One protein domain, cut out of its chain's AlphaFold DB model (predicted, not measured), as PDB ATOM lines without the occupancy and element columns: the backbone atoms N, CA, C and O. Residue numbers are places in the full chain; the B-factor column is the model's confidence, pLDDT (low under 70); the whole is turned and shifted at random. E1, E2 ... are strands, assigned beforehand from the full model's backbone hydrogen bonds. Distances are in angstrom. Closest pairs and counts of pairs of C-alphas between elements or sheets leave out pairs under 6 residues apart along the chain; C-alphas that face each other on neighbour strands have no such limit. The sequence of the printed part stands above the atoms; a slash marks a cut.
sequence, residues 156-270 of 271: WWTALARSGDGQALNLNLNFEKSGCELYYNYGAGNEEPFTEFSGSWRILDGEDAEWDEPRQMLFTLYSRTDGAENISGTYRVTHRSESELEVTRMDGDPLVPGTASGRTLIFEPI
ATOM      1  N   TRP A 156      39.111   6.643 -19.061       90.88
ATOM      2  CA  TRP A 156      40.222   5.757 -18.752       90.88
ATOM      3  C   TRP A 156      40.252   5.372 -17.277       90.88
ATOM      4  O   TRP A 156      40.233   6.223 -16.389       90.88
ATOM      5  N   TRP A 157      40.407   4.080 -17.034       93.12
ATOM      6  CA  TRP A 157      40.456   3.458 -15.723       93.12
ATOM      7  C   TRP A 157      41.661   2.523 -15.636       93.12
ATOM      8  O   TRP A 157      41.972   1.813 -16.592       93.12
ATOM      9  N   THR A 158      42.325   2.478 -14.485       92.94
ATOM     10  CA  THR A 158      43.475   1.608 -14.223       92.94
ATOM     11  C   THR A 158      43.270   0.744 -12.988       92.94
ATOM     12  O   THR A 158      42.708   1.193 -11.993       92.94
ATOM     13  N   ALA A 159      43.734  -0.502 -13.031       91.88
ATOM     14  CA  ALA A 159      43.773  -1.382 -11.870       91.88
ATOM     15  C   ALA A 159      45.117  -2.100 -11.768       91.88
ATOM     16  O   ALA A 159      45.765  -2.423 -12.765       91.88
ATOM     17  N   LEU A 160      45.504  -2.431 -10.537       88.69
ATOM     18  CA  LEU A 160      46.658  -3.280 -10.271       88.69
ATOM     19  C   LEU A 160      46.213  -4.718 -10.009       88.69
ATOM     20  O   LEU A 160      45.392  -4.984  -9.130       88.69
ATOM     21  N   ALA A 161      46.829  -5.661 -10.714       85.69
ATOM     22  CA  ALA A 161      46.660  -7.088 -10.467       85.69
ATOM     23  C   ALA A 161      48.007  -7.791 -10.273       85.69
ATOM     24  O   ALA A 161      49.083  -7.192 -10.348       85.69
ATOM     25  N   ARG A 162      47.944  -9.098 -10.000       82.56
ATOM     26  CA  ARG A 162      49.120  -9.968  -9.960       82.56
ATOM     27  C   ARG A 162      48.923 -11.185 -10.848       82.56
ATOM     28  O   ARG A 162      47.882 -11.843 -10.784       82.56
ATOM     29  N   SER A 163      49.938 -11.498 -11.636       77.06
ATOM     30  CA  SER A 163      50.042 -12.757 -12.374       77.06
ATOM     31  C   SER A 163      50.146 -13.959 -11.425       77.06
ATOM     32  O   SER A 163      50.362 -13.814 -10.218       77.06
ATOM     33  N   GLY A 164      50.002 -15.174 -11.970       73.06
ATOM     34  CA  GLY A 164      50.127 -16.411 -11.190       73.06
ATOM     35  C   GLY A 164      51.503 -16.615 -10.537       73.06
ATOM     36  O   GLY A 164      51.594 -17.280  -9.508       73.06
ATOM     37  N   ASP A 165      52.558 -16.015 -11.091       77.44
ATOM     38  CA  ASP A 165      53.924 -16.019 -10.546       77.44
ATOM     39  C   ASP A 165      54.237 -14.802  -9.645       77.44
ATOM     40  O   ASP A 165      55.334 -14.696  -9.097       77.44
ATOM     41  N   GLY A 166      53.259 -13.917  -9.421       78.88
ATOM     42  CA  GLY A 166      53.337 -12.810  -8.465       78.88
ATOM     43  C   GLY A 166      53.855 -11.480  -9.021       78.88
ATOM     44  O   GLY A 166      53.912 -10.505  -8.256       78.88
ATOM     45  N   GLN A 167      54.188 -11.407 -10.315       84.19
ATOM     46  CA  GLN A 167      54.509 -10.156 -11.010       84.19
ATOM     47  C   GLN A 167      53.327  -9.179 -10.922       84.19
ATOM     48  O   GLN A 167      52.166  -9.569 -11.041       84.19
ATOM     49  N   ALA A 168      53.621  -7.902 -10.672       86.94
ATOM     50  CA  ALA A 168      52.609  -6.852 -10.694       86.94
ATOM     51  C   ALA A 168      52.237  -6.518 -12.143       86.94
ATOM     52  O   ALA A 168      53.124  -6.318 -12.972       86.94
ATOM     53  N   LEU A 169      50.938  -6.445 -12.414       87.94
ATOM     54  CA  LEU A 169      50.382  -6.085 -13.710       87.94
ATOM     55  C   LEU A 169      49.577  -4.797 -13.572       87.94
ATOM     56  O   LEU A 169      48.821  -4.646 -12.610       87.94
ATOM     57  N   ASN A 170      49.747  -3.906 -14.537       90.25
ATOM     58  CA  ASN A 170      48.882  -2.761 -14.751       90.25
ATOM     59  C   ASN A 170      47.825  -3.149 -15.785       90.25
ATOM     60  O   ASN A 170      48.167  -3.756 -16.801       90.25
ATOM     61  N   LEU A 171      46.565  -2.846 -15.499       90.25
ATOM     62  CA  LEU A 171      45.438  -3.043 -16.393       90.25
ATOM     63  C   LEU A 171      44.870  -1.679 -16.717       90.25
ATOM     64  O   LEU A 171      44.641  -0.898 -15.798       90.25
ATOM     65  N   ASN A 172      44.576  -1.436 -17.986       91.38
ATOM     66  CA  ASN A 172      43.930  -0.211 -18.424       91.38
ATOM     67  C   ASN A 172      42.643  -0.570 -19.154       91.38
ATOM     68  O   ASN A 172      42.632  -1.480 -19.981       91.38
ATOM     69  N   LEU A 173      41.568   0.135 -18.830       91.06
ATOM     70  CA  LEU A 173      40.242  -0.032 -19.401       91.06
ATOM     71  C   LEU A 173      39.733   1.352 -19.794       91.06
ATOM     72  O   LEU A 173      39.656   2.231 -18.944       91.06
ATOM     73  N   ASN A 174      39.410   1.554 -21.064       90.19
ATOM     74  CA  ASN A 174      38.806   2.786 -21.547       90.19
ATOM     75  C   ASN A 174      37.418   2.471 -22.085       90.19
ATOM     76  O   ASN A 174      37.289   1.764 -23.087       90.19
ATOM     77  N   PHE A 175      36.398   2.981 -21.402       85.56
ATOM     78  CA  PHE A 175      35.045   2.991 -21.935       85.56
ATOM     79  C   PHE A 175      34.893   4.255 -22.771       85.56
ATOM     80  O   PHE A 175      34.816   5.356 -22.223       85.56
ATOM     81  N   GLU A 176      34.815   4.120 -24.087       78.00
ATOM     82  CA  GLU A 176      34.194   5.180 -24.874       78.00
ATOM     83  C   GLU A 176      32.673   5.150 -24.677       78.00
ATOM     84  O   GLU A 176      32.147   4.325 -23.923       78.00
ATOM     85  N   LYS A 177      31.954   6.049 -25.354       67.00
ATOM     86  CA  LYS A 177      30.489   6.102 -25.332       67.00
ATOM     87  C   LYS A 177      29.876   4.710 -25.551       67.00
ATOM     88  O   LYS A 177      30.425   3.892 -26.285       67.00
ATOM     89  N   SER A 178      28.738   4.425 -24.916       58.88
ATOM     90  CA  SER A 178      28.041   3.137 -25.091       58.88
ATOM     91  C   SER A 178      27.822   2.822 -26.573       58.88
ATOM     92  O   SER A 178      27.305   3.657 -27.314       58.88
ATOM     93  N   GLY A 179      28.213   1.617 -26.995       57.12
ATOM     94  CA  GLY A 179      28.205   1.213 -28.402       57.12
ATOM     95  C   GLY A 179      29.378   1.713 -29.249       57.12
ATOM     96  O   GLY A 179      29.392   1.411 -30.437       57.12
ATOM     97  N   CYS A 180      30.349   2.420 -28.664       66.62
ATOM     98  CA  CYS A 180      31.670   2.719 -29.234       66.62
ATOM     99  C   CYS A 180      32.753   1.793 -28.642       66.62
ATOM    100  O   CYS A 180      32.440   0.757 -28.041       66.62
ATOM    101  N   GLU A 181      34.032   2.143 -28.839       77.94
ATOM    102  CA  GLU A 181      35.149   1.281 -28.473       77.94
ATOM    103  C   GLU A 181      35.216   1.034 -26.953       77.94
ATOM    104  O   GLU A 181      35.261   1.949 -26.131       77.94
ATOM    105  N   LEU A 182      35.259  -0.238 -26.562       85.94
ATOM    106  CA  LEU A 182      35.838  -0.659 -25.297       85.94
ATOM    107  C   LEU A 182      37.281  -1.065 -25.567       85.94
ATOM    108  O   LEU A 182      37.529  -2.080 -26.225       85.94
ATOM    109  N   TYR A 183      38.223  -0.306 -25.025       88.62
ATOM    110  CA  TYR A 183      39.636  -0.643 -25.102       88.62
ATOM    111  C   TYR A 183      40.113  -1.227 -23.775       88.62
ATOM    112  O   TYR A 183      39.807  -0.706 -22.702       88.62
ATOM    113  N   TYR A 184      40.872  -2.316 -23.839       89.75
ATOM    114  CA  TYR A 184      41.402  -2.980 -22.656       89.75
ATOM    115  C   TYR A 184      42.804  -3.513 -22.920       89.75
ATOM    116  O   TYR A 184      43.046  -4.176 -23.923       89.75
ATOM    117  N   ASN A 185      43.737  -3.275 -22.004       90.38
ATOM    118  CA  ASN A 185      45.070  -3.866 -22.069       90.38
ATOM    119  C   ASN A 185      45.580  -4.253 -20.683       90.38
ATOM    120  O   ASN A 185      45.082  -3.777 -19.657       90.38
ATOM    121  N   TYR A 186      46.604  -5.103 -20.656       89.62
ATOM    122  CA  TYR A 186      47.369  -5.342 -19.440       89.62
ATOM    123  C   TYR A 186      48.845  -5.625 -19.726       89.62
ATOM    124  O   TYR A 186      49.196  -6.213 -20.750       89.62
ATOM    125  N   GLY A 187      49.724  -5.252 -18.796       89.38
ATOM    126  CA  GLY A 187      51.172  -5.427 -18.940       89.38
ATOM    127  C   GLY A 187      51.973  -5.080 -17.687       89.38
ATOM    128  O   GLY A 187      51.420  -4.821 -16.615       89.38
ATOM    129  N   ALA A 188      53.300  -5.090 -17.807       87.00
ATOM    130  CA  ALA A 188      54.205  -4.765 -16.708       87.00
ATOM    131  C   ALA A 188      54.388  -3.244 -16.556       87.00
ATOM    132  O   ALA A 188      55.286  -2.639 -17.136       87.00
ATOM    133  N   GLY A 189      53.558  -2.612 -15.725       78.88
ATOM    134  CA  GLY A 189      53.696  -1.186 -15.416       78.88
ATOM    135  C   GLY A 189      53.442  -0.293 -16.635       78.88
ATOM    136  O   GLY A 189      52.334  -0.299 -17.162       78.88
ATOM    137  N   ASN A 190      54.458   0.478 -17.040       74.50
ATOM    138  CA  ASN A 190      54.406   1.411 -18.179       74.50
ATOM    139  C   ASN A 190      55.134   0.868 -19.427       74.50
ATOM    140  O   ASN A 190      55.503   1.643 -20.307       74.50
ATOM    141  N   GLU A 191      55.434  -0.431 -19.465       84.69
ATOM    142  CA  GLU A 191      56.003  -1.092 -20.645       84.69
ATOM    143  C   GLU A 191      54.914  -1.394 -21.688       84.69
ATOM    144  O   GLU A 191      53.728  -1.171 -21.435       84.69
ATOM    145  N   GLU A 192      55.307  -1.902 -22.864       85.56
ATOM    146  CA  GLU A 192      54.325  -2.378 -23.843       85.56
ATOM    147  C   GLU A 192      53.402  -3.431 -23.208       85.56
ATOM    148  O   GLU A 192      53.874  -4.314 -22.474       85.56
ATOM    149  N   PRO A 193      52.083  -3.343 -23.458       88.75
ATOM    150  CA  PRO A 193      51.144  -4.295 -22.904       88.75
ATOM    151  C   PRO A 193      51.456  -5.700 -23.421       88.75
ATOM    152  O   PRO A 193      51.807  -5.906 -24.580       88.75
ATOM    153  N   PHE A 194      51.293  -6.693 -22.550       88.19
ATOM    154  CA  PHE A 194      51.413  -8.098 -22.937       88.19
ATOM    155  C   PHE A 194      50.302  -8.501 -23.892       88.19
ATOM    156  O   PHE A 194      50.493  -9.362 -24.750       88.19
ATOM    157  N   THR A 195      49.117  -7.926 -23.704       88.75
ATOM    158  CA  THR A 195      47.982  -8.144 -24.585       88.75
ATOM    159  C   THR A 195      47.108  -6.904 -24.617       88.75
ATOM    160  O   THR A 195      46.876  -6.262 -23.589       88.75
ATOM    161  N   GLU A 196      46.627  -6.593 -25.813       90.88
ATOM    162  CA  GLU A 196      45.718  -5.495 -26.098       90.88
ATOM    163  C   GLU A 196      44.431  -6.033 -26.722       90.88
ATOM    164  O   GLU A 196      44.455  -6.953 -27.542       90.88
ATOM    165  N   PHE A 197      43.308  -5.432 -26.344       89.12
ATOM    166  CA  PHE A 197      41.984  -5.760 -26.827       89.12
ATOM    167  C   PHE A 197      41.219  -4.505 -27.210       89.12
ATOM    168  O   PHE A 197      41.343  -3.453 -26.583       89.12
ATOM    169  N   SER A 198      40.368  -4.667 -28.210       86.62
ATOM    170  CA  SER A 198      39.415  -3.657 -28.646       86.62
ATOM    171  C   SER A 198      38.112  -4.333 -29.040       86.62
ATOM    172  O   SER A 198      38.098  -5.468 -29.524       86.62
ATOM    173  N   GLY A 199      37.010  -3.639 -28.820       83.25
ATOM    174  CA  GLY A 199      35.713  -4.035 -29.328       83.25
ATOM    175  C   GLY A 199      34.638  -3.143 -28.747       83.25
ATOM    176  O   GLY A 199      34.822  -1.938 -28.731       83.25
ATOM    177  N   SER A 200      33.528  -3.700 -28.284       79.00
ATOM    178  CA  SER A 200      32.357  -2.923 -27.875       79.00
ATOM    179  C   SER A 200      31.830  -3.340 -26.507       79.00
ATOM    180  O   SER A 200      32.110  -4.435 -26.001       79.00
ATOM    181  N   TRP A 201      31.036  -2.459 -25.903       83.00
ATOM    182  CA  TRP A 201      30.307  -2.738 -24.674       83.00
ATOM    183  C   TRP A 201      28.858  -2.265 -24.770       83.00
ATOM    184  O   TRP A 201      28.560  -1.269 -25.428       83.00
ATOM    185  N   ARG A 202      27.951  -2.987 -24.104       77.31
ATOM    186  CA  ARG A 202      26.552  -2.568 -23.949       77.31
ATOM    187  C   ARG A 202      25.937  -3.055 -22.649       77.31
ATOM    188  O   ARG A 202      26.339  -4.084 -22.107       77.31
ATOM    189  N   ILE A 203      24.913  -2.350 -22.188       80.62
ATOM    190  CA  ILE A 203      24.153  -2.680 -20.979       80.62
ATOM    191  C   ILE A 203      23.116  -3.769 -21.289       80.62
ATOM    192  O   ILE A 203      22.479  -3.762 -22.341       80.62
ATOM    193  N   LEU A 204      22.945  -4.726 -20.373       83.06
ATOM    194  CA  LEU A 204      21.983  -5.831 -20.501       83.06
ATOM    195  C   LEU A 204      20.719  -5.648 -19.652       83.06
ATOM    196  O   LEU A 204      19.671  -6.182 -20.008       83.06
ATOM    197  N   ASP A 205      20.802  -4.886 -18.561       78.12
ATOM    198  CA  ASP A 205      19.745  -4.799 -17.540       78.12
ATOM    199  C   ASP A 205      18.671  -3.727 -17.829       78.12
ATOM    200  O   ASP A 205      17.866  -3.401 -16.960       78.12
ATOM    201  N   GLY A 206      18.632  -3.202 -19.061       64.81
ATOM    202  CA  GLY A 206      17.746  -2.111 -19.488       64.81
ATOM    203  C   GLY A 206      18.372  -0.721 -19.318       64.81
ATOM    204  O   GLY A 206      19.328  -0.549 -18.561       64.81
ATOM    205  N   GLU A 207      17.857   0.263 -20.061       59.81
ATOM    206  CA  GLU A 207      18.377   1.645 -20.111       59.81
ATOM    207  C   GLU A 207      17.898   2.499 -18.918       59.81
ATOM    208  O   GLU A 207      18.639   3.360 -18.458       59.81
ATOM    209  N   ASP A 208      16.735   2.184 -18.331       61.56
ATOM    210  CA  ASP A 208      16.078   2.985 -17.278       61.56
ATOM    211  C   ASP A 208      16.672   2.841 -15.861       61.56
ATOM    212  O   ASP A 208      16.214   3.506 -14.930       61.56
ATOM    213  N   ALA A 209      17.636   1.940 -15.651       62.69
ATOM    214  CA  ALA A 209      18.250   1.783 -14.334       62.69
ATOM    215  C   ALA A 209      19.131   3.000 -13.999       62.69
ATOM    216  O   ALA A 209      19.791   3.562 -14.879       62.69
ATOM    217  N   GLU A 210      19.168   3.398 -12.727       68.56
ATOM    218  CA  GLU A 210      20.066   4.462 -12.274       68.56
ATOM    219  C   GLU A 210      21.533   4.001 -12.390       68.56
ATOM    220  O   GLU A 210      21.852   2.805 -12.423       68.56
ATOM    221  N   TRP A 211      22.449   4.952 -12.557       69.12
ATOM    222  CA  TRP A 211      23.863   4.641 -12.785       69.12
ATOM    223  C   TRP A 211      24.635   4.248 -11.515       69.12
ATOM    224  O   TRP A 211      25.752   3.740 -11.606       69.12
ATOM    225  N   ASP A 212      24.062   4.497 -10.341       68.44
ATOM    226  CA  ASP A 212      24.593   4.110  -9.034       68.44
ATOM    227  C   ASP A 212      24.258   2.653  -8.657       68.44
ATOM    228  O   ASP A 212      24.812   2.113  -7.694       68.44
ATOM    229  N   GLU A 213      23.421   1.973  -9.447       78.88
ATOM    230  CA  GLU A 213      23.197   0.536  -9.336       78.88
ATOM    231  C   GLU A 213      24.217  -0.272 -10.168       78.88
ATOM    232  O   GLU A 213      24.607   0.133 -11.268       78.88
ATOM    233  N   PRO A 214      24.655  -1.458  -9.692       85.75
ATOM    234  CA  PRO A 214      25.473  -2.366 -10.489       85.75
ATOM    235  C   PRO A 214      24.809  -2.708 -11.827       85.75
ATOM    236  O   PRO A 214      23.705  -3.247 -11.853       85.75
ATOM    237  N   ARG A 215      25.515  -2.478 -12.935       87.06
ATOM    238  CA  ARG A 215      25.042  -2.779 -14.292       87.06
ATOM    239  C   ARG A 215      25.650  -4.073 -14.797       87.06
ATOM    240  O   ARG A 215      26.871  -4.234 -14.757       87.06
ATOM    241  N   GLN A 216      24.838  -4.988 -15.318       89.50
ATOM    242  CA  GLN A 216      25.355  -6.045 -16.178       89.50
ATOM    243  C   GLN A 216      25.598  -5.488 -17.571       89.50
ATOM    244  O   GLN A 216      24.735  -4.853 -18.181       89.50
ATOM    245  N   MET A 217      26.791  -5.758 -18.070       87.94
ATOM    246  CA  MET A 217      27.270  -5.328 -19.364       87.94
ATOM    247  C   MET A 217      27.807  -6.531 -20.126       87.94
ATOM    248  O   MET A 217      28.410  -7.437 -19.549       87.94
ATOM    249  N   LEU A 218      27.586  -6.548 -21.433       86.12
ATOM    250  CA  LEU A 218      28.281  -7.450 -22.337       86.12
ATOM    251  C   LEU A 218      29.496  -6.712 -22.879       86.12
ATOM    252  O   LEU A 218      29.328  -5.658 -23.487       86.12
ATOM    253  N   PHE A 219      30.686  -7.272 -22.680       88.81
ATOM    254  CA  PHE A 219      31.889  -6.825 -23.377       88.81
ATOM    255  C   PHE A 219      32.169  -7.796 -24.515       88.81
ATOM    256  O   PHE A 219      32.209  -9.013 -24.304       88.81
ATOM    257  N   THR A 220      32.383  -7.255 -25.706       85.69
ATOM    258  CA  THR A 220      32.826  -7.999 -26.881       85.69
ATOM    259  C   THR A 220      34.230  -7.523 -27.202       85.69
ATOM    260  O   THR A 220      34.379  -6.414 -27.691       85.69
ATOM    261  N   LEU A 221      35.256  -8.317 -26.890       86.50
ATOM    262  CA  LEU A 221      36.657  -7.890 -26.968       86.50
ATOM    263  C   LEU A 221      37.466  -8.824 -27.864       86.50
ATOM    264  O   LEU A 221      37.593 -10.021 -27.585       86.50
ATOM    265  N   TYR A 222      38.053  -8.254 -28.910       86.06
ATOM    266  CA  TYR A 222      38.926  -8.936 -29.854       86.06
ATOM    267  C   TYR A 222      40.384  -8.619 -29.538       86.06
ATOM    268  O   TYR A 222      40.730  -7.463 -29.293       86.06
ATOM    269  N   SER A 223      41.239  -9.642 -29.536       87.75
ATOM    270  CA  SER A 223      42.673  -9.443 -29.332       87.75
ATOM    271  C   SER A 223      43.281  -8.697 -30.520       87.75
ATOM    272  O   SER A 223      43.092  -9.089 -31.671       87.75
ATOM    273  N   ARG A 224      44.062  -7.656 -30.229       86.38
ATOM    274  CA  ARG A 224      44.961  -6.981 -31.176       86.38
ATOM    275  C   ARG A 224      46.375  -7.561 -31.151       86.38
ATOM    276  O   ARG A 224      47.214  -7.189 -31.964       86.38
ATOM    277  N   THR A 225      46.649  -8.476 -30.224       86.88
ATOM    278  CA  THR A 225      47.949  -9.129 -30.074       86.88
ATOM    279  C   THR A 225      47.947 -10.501 -30.739       86.88
ATOM    280  O   THR A 225      47.099 -11.352 -30.446       86.88
ATOM    281  N   ASP A 226      48.933 -10.733 -31.607       82.50
ATOM    282  CA  ASP A 226      49.093 -11.987 -32.341       82.50
ATOM    283  C   ASP A 226      49.166 -13.199 -31.403       82.50
ATOM    284  O   ASP A 226      50.033 -13.304 -30.533       82.50
ATOM    285  N   GLY A 227      48.260 -14.154 -31.618       80.56
ATOM    286  CA  GLY A 227      48.218 -15.419 -30.881       80.56
ATOM    287  C   GLY A 227      47.506 -15.371 -29.526       80.56
ATOM    288  O   GLY A 227      47.397 -16.422 -28.892       80.56
ATOM    289  N   ALA A 228      46.997 -14.216 -29.089       83.62
ATOM    290  CA  ALA A 228      46.127 -14.128 -27.919       83.62
ATOM    291  C   ALA A 228      44.650 -14.373 -28.287       83.62
ATOM    292  O   ALA A 228      44.185 -14.004 -29.366       83.62
ATOM    293  N   GLU A 229      43.916 -15.039 -27.391       84.69
ATOM    294  CA  GLU A 229      42.494 -15.352 -27.572       84.69
ATOM    295  C   GLU A 229      41.610 -14.135 -27.280       84.69
ATOM    296  O   GLU A 229      41.922 -13.327 -26.411       84.69
ATOM    297  N   ASN A 230      40.472 -14.033 -27.967       85.75
ATOM    298  CA  ASN A 230      39.443 -13.027 -27.685       85.75
ATOM    299  C   ASN A 230      38.817 -13.249 -26.298       85.75
ATOM    300  O   ASN A 230      38.673 -14.391 -25.859       85.75
ATOM    301  N   ILE A 231      38.380 -12.174 -25.635       83.06
ATOM    302  CA  ILE A 231      37.869 -12.226 -24.251       83.06
ATOM    303  C   ILE A 231      36.515 -11.525 -24.087       83.06
ATOM    304  O   ILE A 231      36.341 -10.590 -23.306       83.06
ATOM    305  N   SER A 232      35.516 -12.009 -24.816       86.81
ATOM    306  CA  SER A 232      34.133 -11.539 -24.677       86.81
ATOM    307  C   SER A 232      33.416 -12.225 -23.512       86.81
ATOM    308  O   SER A 232      33.629 -13.409 -23.255       86.81
ATOM    309  N   GLY A 233      32.528 -11.508 -22.824       88.88
ATOM    310  CA  GLY A 233      31.805 -12.059 -21.681       88.88
ATOM    311  C   GLY A 233      30.847 -11.075 -21.022       88.88
ATOM    312  O   GLY A 233      30.783  -9.898 -21.373       88.88
ATOM    313  N   THR A 234      30.087 -11.571 -20.049       90.88
ATOM    314  CA  THR A 234      29.224 -10.730 -19.215       90.88
ATOM    315  C   THR A 234      29.990 -10.256 -17.990       90.88
ATOM    316  O   THR A 234      30.595 -11.051 -17.264       90.88
ATOM    317  N   TYR A 235      29.919  -8.958 -17.738       91.31
ATOM    318  CA  TYR A 235      30.559  -8.281 -16.626       91.31
ATOM    319  C   TYR A 235      29.502  -7.559 -15.804       91.31
ATOM    320  O   TYR A 235      28.505  -7.083 -16.331       91.31
ATOM    321  N   ARG A 236      29.717  -7.473 -14.498       91.69
ATOM    322  CA  ARG A 236      28.996  -6.563 -13.618       91.69
ATOM    323  C   ARG A 236      29.911  -5.389 -13.315       91.69
ATOM    324  O   ARG A 236      30.981  -5.591 -12.745       91.69
ATOM    325  N   VAL A 237      29.472  -4.194 -13.671       90.88
ATOM    326  CA  VAL A 237      30.207  -2.943 -13.515       90.88
ATOM    327  C   VAL A 237      29.451  -2.067 -12.523       90.88
ATOM    328  O   VAL A 237      28.250  -1.864 -12.661       90.88
ATOM    329  N   THR A 238      30.122  -1.616 -11.469       90.25
ATOM    330  CA  THR A 238      29.519  -0.814 -10.393       90.25
ATOM    331  C   THR A 238      30.315   0.466 -10.212       90.25
ATOM    332  O   THR A 238      31.479   0.406  -9.810       90.25
ATOM    333  N   HIS A 239      29.691   1.613 -10.481       87.06
ATOM    334  CA  HIS A 239      30.293   2.921 -10.239       87.06
ATOM    335  C   HIS A 239      30.138   3.217  -8.752       87.06
ATOM    336  O   HIS A 239      29.056   3.561  -8.282       87.06
ATOM    337  N   ARG A 240      31.201   2.987  -7.979       85.12
ATOM    338  CA  ARG A 240      31.152   3.147  -6.519       85.12
ATOM    339  C   ARG A 240      31.269   4.608  -6.118       85.12
ATOM    340  O   ARG A 240      30.679   5.027  -5.125       85.12
ATOM    341  N   SER A 241      32.069   5.356  -6.869       83.88
ATOM    342  CA  SER A 241      32.303   6.789  -6.713       83.88
ATOM    343  C   SER A 241      33.025   7.318  -7.951       83.88
ATOM    344  O   SER A 241      33.534   6.522  -8.736       83.88
ATOM    345  N   GLU A 242      33.175   8.641  -8.058       79.38
ATOM    346  CA  GLU A 242      33.972   9.286  -9.118       79.38
ATOM    347  C   GLU A 242      35.426   8.776  -9.203       79.38
ATOM    348  O   GLU A 242      36.089   8.980 -10.214       79.38
ATOM    349  N   SER A 243      35.942   8.122  -8.155       84.94
ATOM    350  CA  SER A 243      37.306   7.588  -8.100       84.94
ATOM    351  C   SER A 243      37.395   6.061  -8.091       84.94
ATOM    352  O   SER A 243      38.497   5.535  -7.991       84.94
ATOM    353  N   GLU A 244      36.273   5.337  -8.140       90.44
ATOM    354  CA  GLU A 244      36.287   3.875  -8.026       90.44
ATOM    355  C   GLU A 244      35.243   3.207  -8.922       90.44
ATOM    356  O   GLU A 244      34.030   3.358  -8.732       90.44
ATOM    357  N   LEU A 245      35.737   2.353  -9.813       91.75
ATOM    358  CA  LEU A 245      34.944   1.482 -10.658       91.75
ATOM    359  C   LEU A 245      35.201   0.019 -10.296       91.75
ATOM    360  O   LEU A 245      36.299  -0.495 -10.487       91.75
ATOM    361  N   GLU A 246      34.192  -0.691  -9.798       92.19
ATOM    362  CA  GLU A 246      34.311  -2.135  -9.588       92.19
ATOM    363  C   GLU A 246      33.824  -2.899 -10.817       92.19
ATOM    364  O   GLU A 246      32.646  -2.843 -11.168       92.19
ATOM    365  N   VAL A 247      34.712  -3.686 -11.420       91.88
ATOM    366  CA  VAL A 247      34.390  -4.574 -12.540       91.88
ATOM    367  C   VAL A 247      34.492  -6.013 -12.060       91.88
ATOM    368  O   VAL A 247      35.489  -6.413 -11.462       91.88
ATOM    369  N   THR A 248      33.453  -6.810 -12.306       90.94
ATOM    370  CA  THR A 248      33.409  -8.240 -11.987       90.94
ATOM    371  C   THR A 248      33.050  -9.060 -13.216       90.94
ATOM    372  O   THR A 248      31.973  -8.878 -13.771       90.94
ATOM    373  N   ARG A 249      33.888 -10.018 -13.610       89.88
ATOM    374  CA  ARG A 249      33.567 -10.969 -14.678       89.88
ATOM    375  C   ARG A 249      32.640 -12.078 -14.163       89.88
ATOM    376  O   ARG A 249      32.914 -12.699 -13.132       89.88
ATOM    377  N   MET A 250      31.523 -12.312 -14.854       88.31
ATOM    378  CA  MET A 250      30.415 -13.147 -14.358       88.31
ATOM    379  C   MET A 250      30.421 -14.589 -14.889       88.31
ATOM    380  O   MET A 250      29.850 -15.468 -14.246       88.31
ATOM    381  N   ASP A 251      31.072 -14.854 -16.023       82.38
ATOM    382  CA  ASP A 251      31.111 -16.170 -16.695       82.38
ATOM    383  C   ASP A 251      32.040 -17.202 -16.023       82.38
ATOM    384  O   ASP A 251      31.973 -18.394 -16.316       82.38
ATOM    385  N   GLY A 252      32.843 -16.767 -15.052       70.19
ATOM    386  CA  GLY A 252      33.660 -17.634 -14.214       70.19
ATOM    387  C   GLY A 252      35.166 -17.542 -14.456       70.19
ATOM    388  O   GLY A 252      35.931 -18.058 -13.628       70.19
ATOM    389  N   ASP A 253      35.582 -16.844 -15.504       73.88
ATOM    390  CA  ASP A 253      36.984 -16.609 -15.830       73.88
ATOM    391  C   ASP A 253      37.559 -15.419 -15.038       73.88
ATOM    392  O   ASP A 253      36.809 -14.555 -14.567       73.88
ATOM    393  N   PRO A 254      38.888 -15.349 -14.839       74.00
ATOM    394  CA  PRO A 254      39.522 -14.141 -14.319       74.00
ATOM    395  C   PRO A 254      39.378 -12.973 -15.309       74.00
ATOM    396  O   PRO A 254      39.256 -13.167 -16.521       74.00
ATOM    397  N   LEU A 255      39.432 -11.744 -14.784       74.00
ATOM    398  CA  LEU A 255      39.451 -10.517 -15.597       74.00
ATOM    399  C   LEU A 255      40.686 -10.448 -16.505       74.00
ATOM    400  O   LEU A 255      40.606  -9.971 -17.634       74.00
ATOM    401  N   VAL A 256      41.817 -10.973 -16.028       72.75
ATOM    402  CA  VAL A 256      43.038 -11.128 -16.822       72.75
ATOM    403  C   VAL A 256      43.310 -12.620 -17.026       72.75
ATOM    404  O   VAL A 256      43.577 -13.321 -16.035       72.75
ATOM    405  N   PRO A 257      43.281 -13.128 -18.271       66.44
ATOM    406  CA  PRO A 257      43.647 -14.508 -18.571       66.44
ATOM    407  C   PRO A 257      45.016 -14.881 -17.981       66.44
ATOM    408  O   PRO A 257      45.970 -14.110 -18.042       66.44
ATOM    409  N   GLY A 258      45.123 -16.067 -17.372       61.72
ATOM    410  CA  GLY A 258      46.402 -16.581 -16.852       61.72
ATOM    411  C   GLY A 258      46.919 -15.929 -15.561       61.72
ATOM    412  O   GLY A 258      48.055 -16.183 -15.157       61.72
ATOM    413  N   THR A 259      46.111 -15.116 -14.880       62.44
ATOM    414  CA  THR A 259      46.503 -14.476 -13.614       62.44
ATOM    415  C   THR A 259      45.817 -15.094 -12.402       62.44
ATOM    416  O   THR A 259      44.788 -15.755 -12.515       62.44
ATOM    417  N   ALA A 260      46.375 -14.840 -11.215       59.75
ATOM    418  CA  ALA A 260      45.704 -15.128  -9.948       59.75
ATOM    419  C   ALA A 260      44.722 -14.012  -9.546       59.75
ATOM    420  O   ALA A 260      44.233 -14.009  -8.414       59.75
ATOM    421  N   SER A 261      44.463 -13.045 -10.441       60.88
ATOM    422  CA  SER A 261      43.461 -12.019 -10.189       60.88
ATOM    423  C   SER A 261      42.113 -12.692  -9.945       60.88
ATOM    424  O   SER A 261      41.739 -13.667 -10.603       60.88
ATOM    425  N   GLY A 262      41.407 -12.216  -8.921       69.12
ATOM    426  CA  GLY A 262      40.036 -12.638  -8.695       69.12
ATOM    427  C   GLY A 262      39.163 -12.258  -9.890       69.12
ATOM    428  O   GLY A 262      39.574 -11.570 -10.821       69.12
ATOM    429  N   ARG A 263      37.896 -12.649  -9.834       81.94
ATOM    430  CA  ARG A 263      36.915 -12.223 -10.840       81.94
ATOM    431  C   ARG A 263      36.554 -10.746 -10.736       81.94
ATOM    432  O   ARG A 263      35.836 -10.263 -11.596       81.94
ATOM    433  N   THR A 264      37.022 -10.059  -9.697       87.69
ATOM    434  CA  THR A 264      36.671  -8.679  -9.367       87.69
ATOM    435  C   THR A 264      37.933  -7.849  -9.208       87.69
ATOM    436  O   THR A 264      38.847  -8.257  -8.486       87.69
ATOM    437  N   LEU A 265      37.955  -6.684  -9.849       89.31
ATOM    438  CA  LEU A 265      38.981  -5.662  -9.684       89.31
ATOM    439  C   LEU A 265      38.322  -4.304  -9.450       89.31
ATOM    440  O   LEU A 265      37.225  -4.040  -9.944       89.31
ATOM    441  N   ILE A 266      39.012  -3.467  -8.683       91.25
ATOM    442  CA  ILE A 266      38.658  -2.066  -8.481       91.25
ATOM    443  C   ILE A 266      39.618  -1.264  -9.343       91.25
ATOM    444  O   ILE A 266      40.834  -1.415  -9.207       91.25
ATOM    445  N   PHE A 267      39.055  -0.468 -10.237       92.88
ATOM    446  CA  PHE A 267      39.782   0.461 -11.069       92.88
ATOM    447  C   PHE A 267      39.631   1.884 -10.533       92.88
ATOM    448  O   PHE A 267      38.586   2.251  -9.996       92.88
ATOM    449  N   GLU A 268      40.671   2.679 -10.726       92.94
ATOM    450  CA  GLU A 268      40.741   4.103 -10.409       92.94
ATOM    451  C   GLU A 268      40.862   4.893 -11.723       92.94
ATOM    452  O   GLU A 268      41.434   4.370 -12.683       92.94
ATOM    453  N   PRO A 269      40.333   6.121 -11.826       90.12
ATOM    454  CA  PRO A 269      40.422   6.896 -13.057       90.12
ATOM    455  C   PRO A 269      41.877   7.281 -13.360       90.12
ATOM    456  O   PRO A 269      42.642   7.649 -12.464       90.12
ATOM    457  N   ILE A 270      42.256   7.230 -14.636       83.31
ATOM    458  CA  ILE A 270      43.526   7.780 -15.121       83.31
ATOM    459  C   ILE A 270      43.286   9.265 -15.410       83.31
ATOM    460  O   ILE A 270      42.448   9.605 -16.243       83.31
TER     461      ILE A 270
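This is residues 156 to 270 of the 271 residues of an uncharacterized protein of Clostridiales bacterium 52_15 (UniProt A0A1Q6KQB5). The model is a closed barrel of eight strands, E1 to E8, ringed in chain order, with E8 beside E1 to shut the ring at a short seam. The long link of residues 204 to 214 lies at one end of the barrel and the tight turn of residues 163 to 167 at the other. The strands form an antiparallel meander, each the antiparallel neighbour of the one before. The printed part has 115 residues, of which 63 are in the eight named strands, with no named helix, and its class is all strand; the whole is compact, with a radius of gyration of the C-alphas of 13.5 A, and elongated, spanning 41 by 26 by 26 A.

Start at E4, residues 193 to 203, which bends by 58 degrees at residue 199. E3, residues 181 to 187, lies on one side of it, with N 184 and O 197 within hydrogen-bond range at 3.0 A. E5, residues 215 to 223, lies on the other side, with N 220 and O 200 at 2.8 A. E6, residues 233 to 241, is antiparallel to E5 at 123 degrees, with N 217 and O 235 at 2.8 A. E8, residues 264 to 269, and E1, residues 156 to 162, are antiparallel neighbours at 137 degrees, with N 158 and O 268 within hydrogen-bond range at 2.8 A.

Find C-alpha 156 at (40.222, 5.757, -18.752), where E1 begins; it runs 20.1 A. E2, residues 168 to 175, spans 23.1 A, E3 19.8 A, E4 27.1 A, and E5 and E6 24.1 A each. E7, residues 244 to 249, is shorter, and E8 ends at C-alpha 269, (40.422, 6.896, -13.057).

The C-alphas of Asp 165 and Asp 208 are the two farthest apart, 42.9 A. The printed part has no cut; the links E4 to E5 and E7 to E8 are long. Look for pLDDT under 70 at residues 177 to 180, 206 to 212 and 257 to 262.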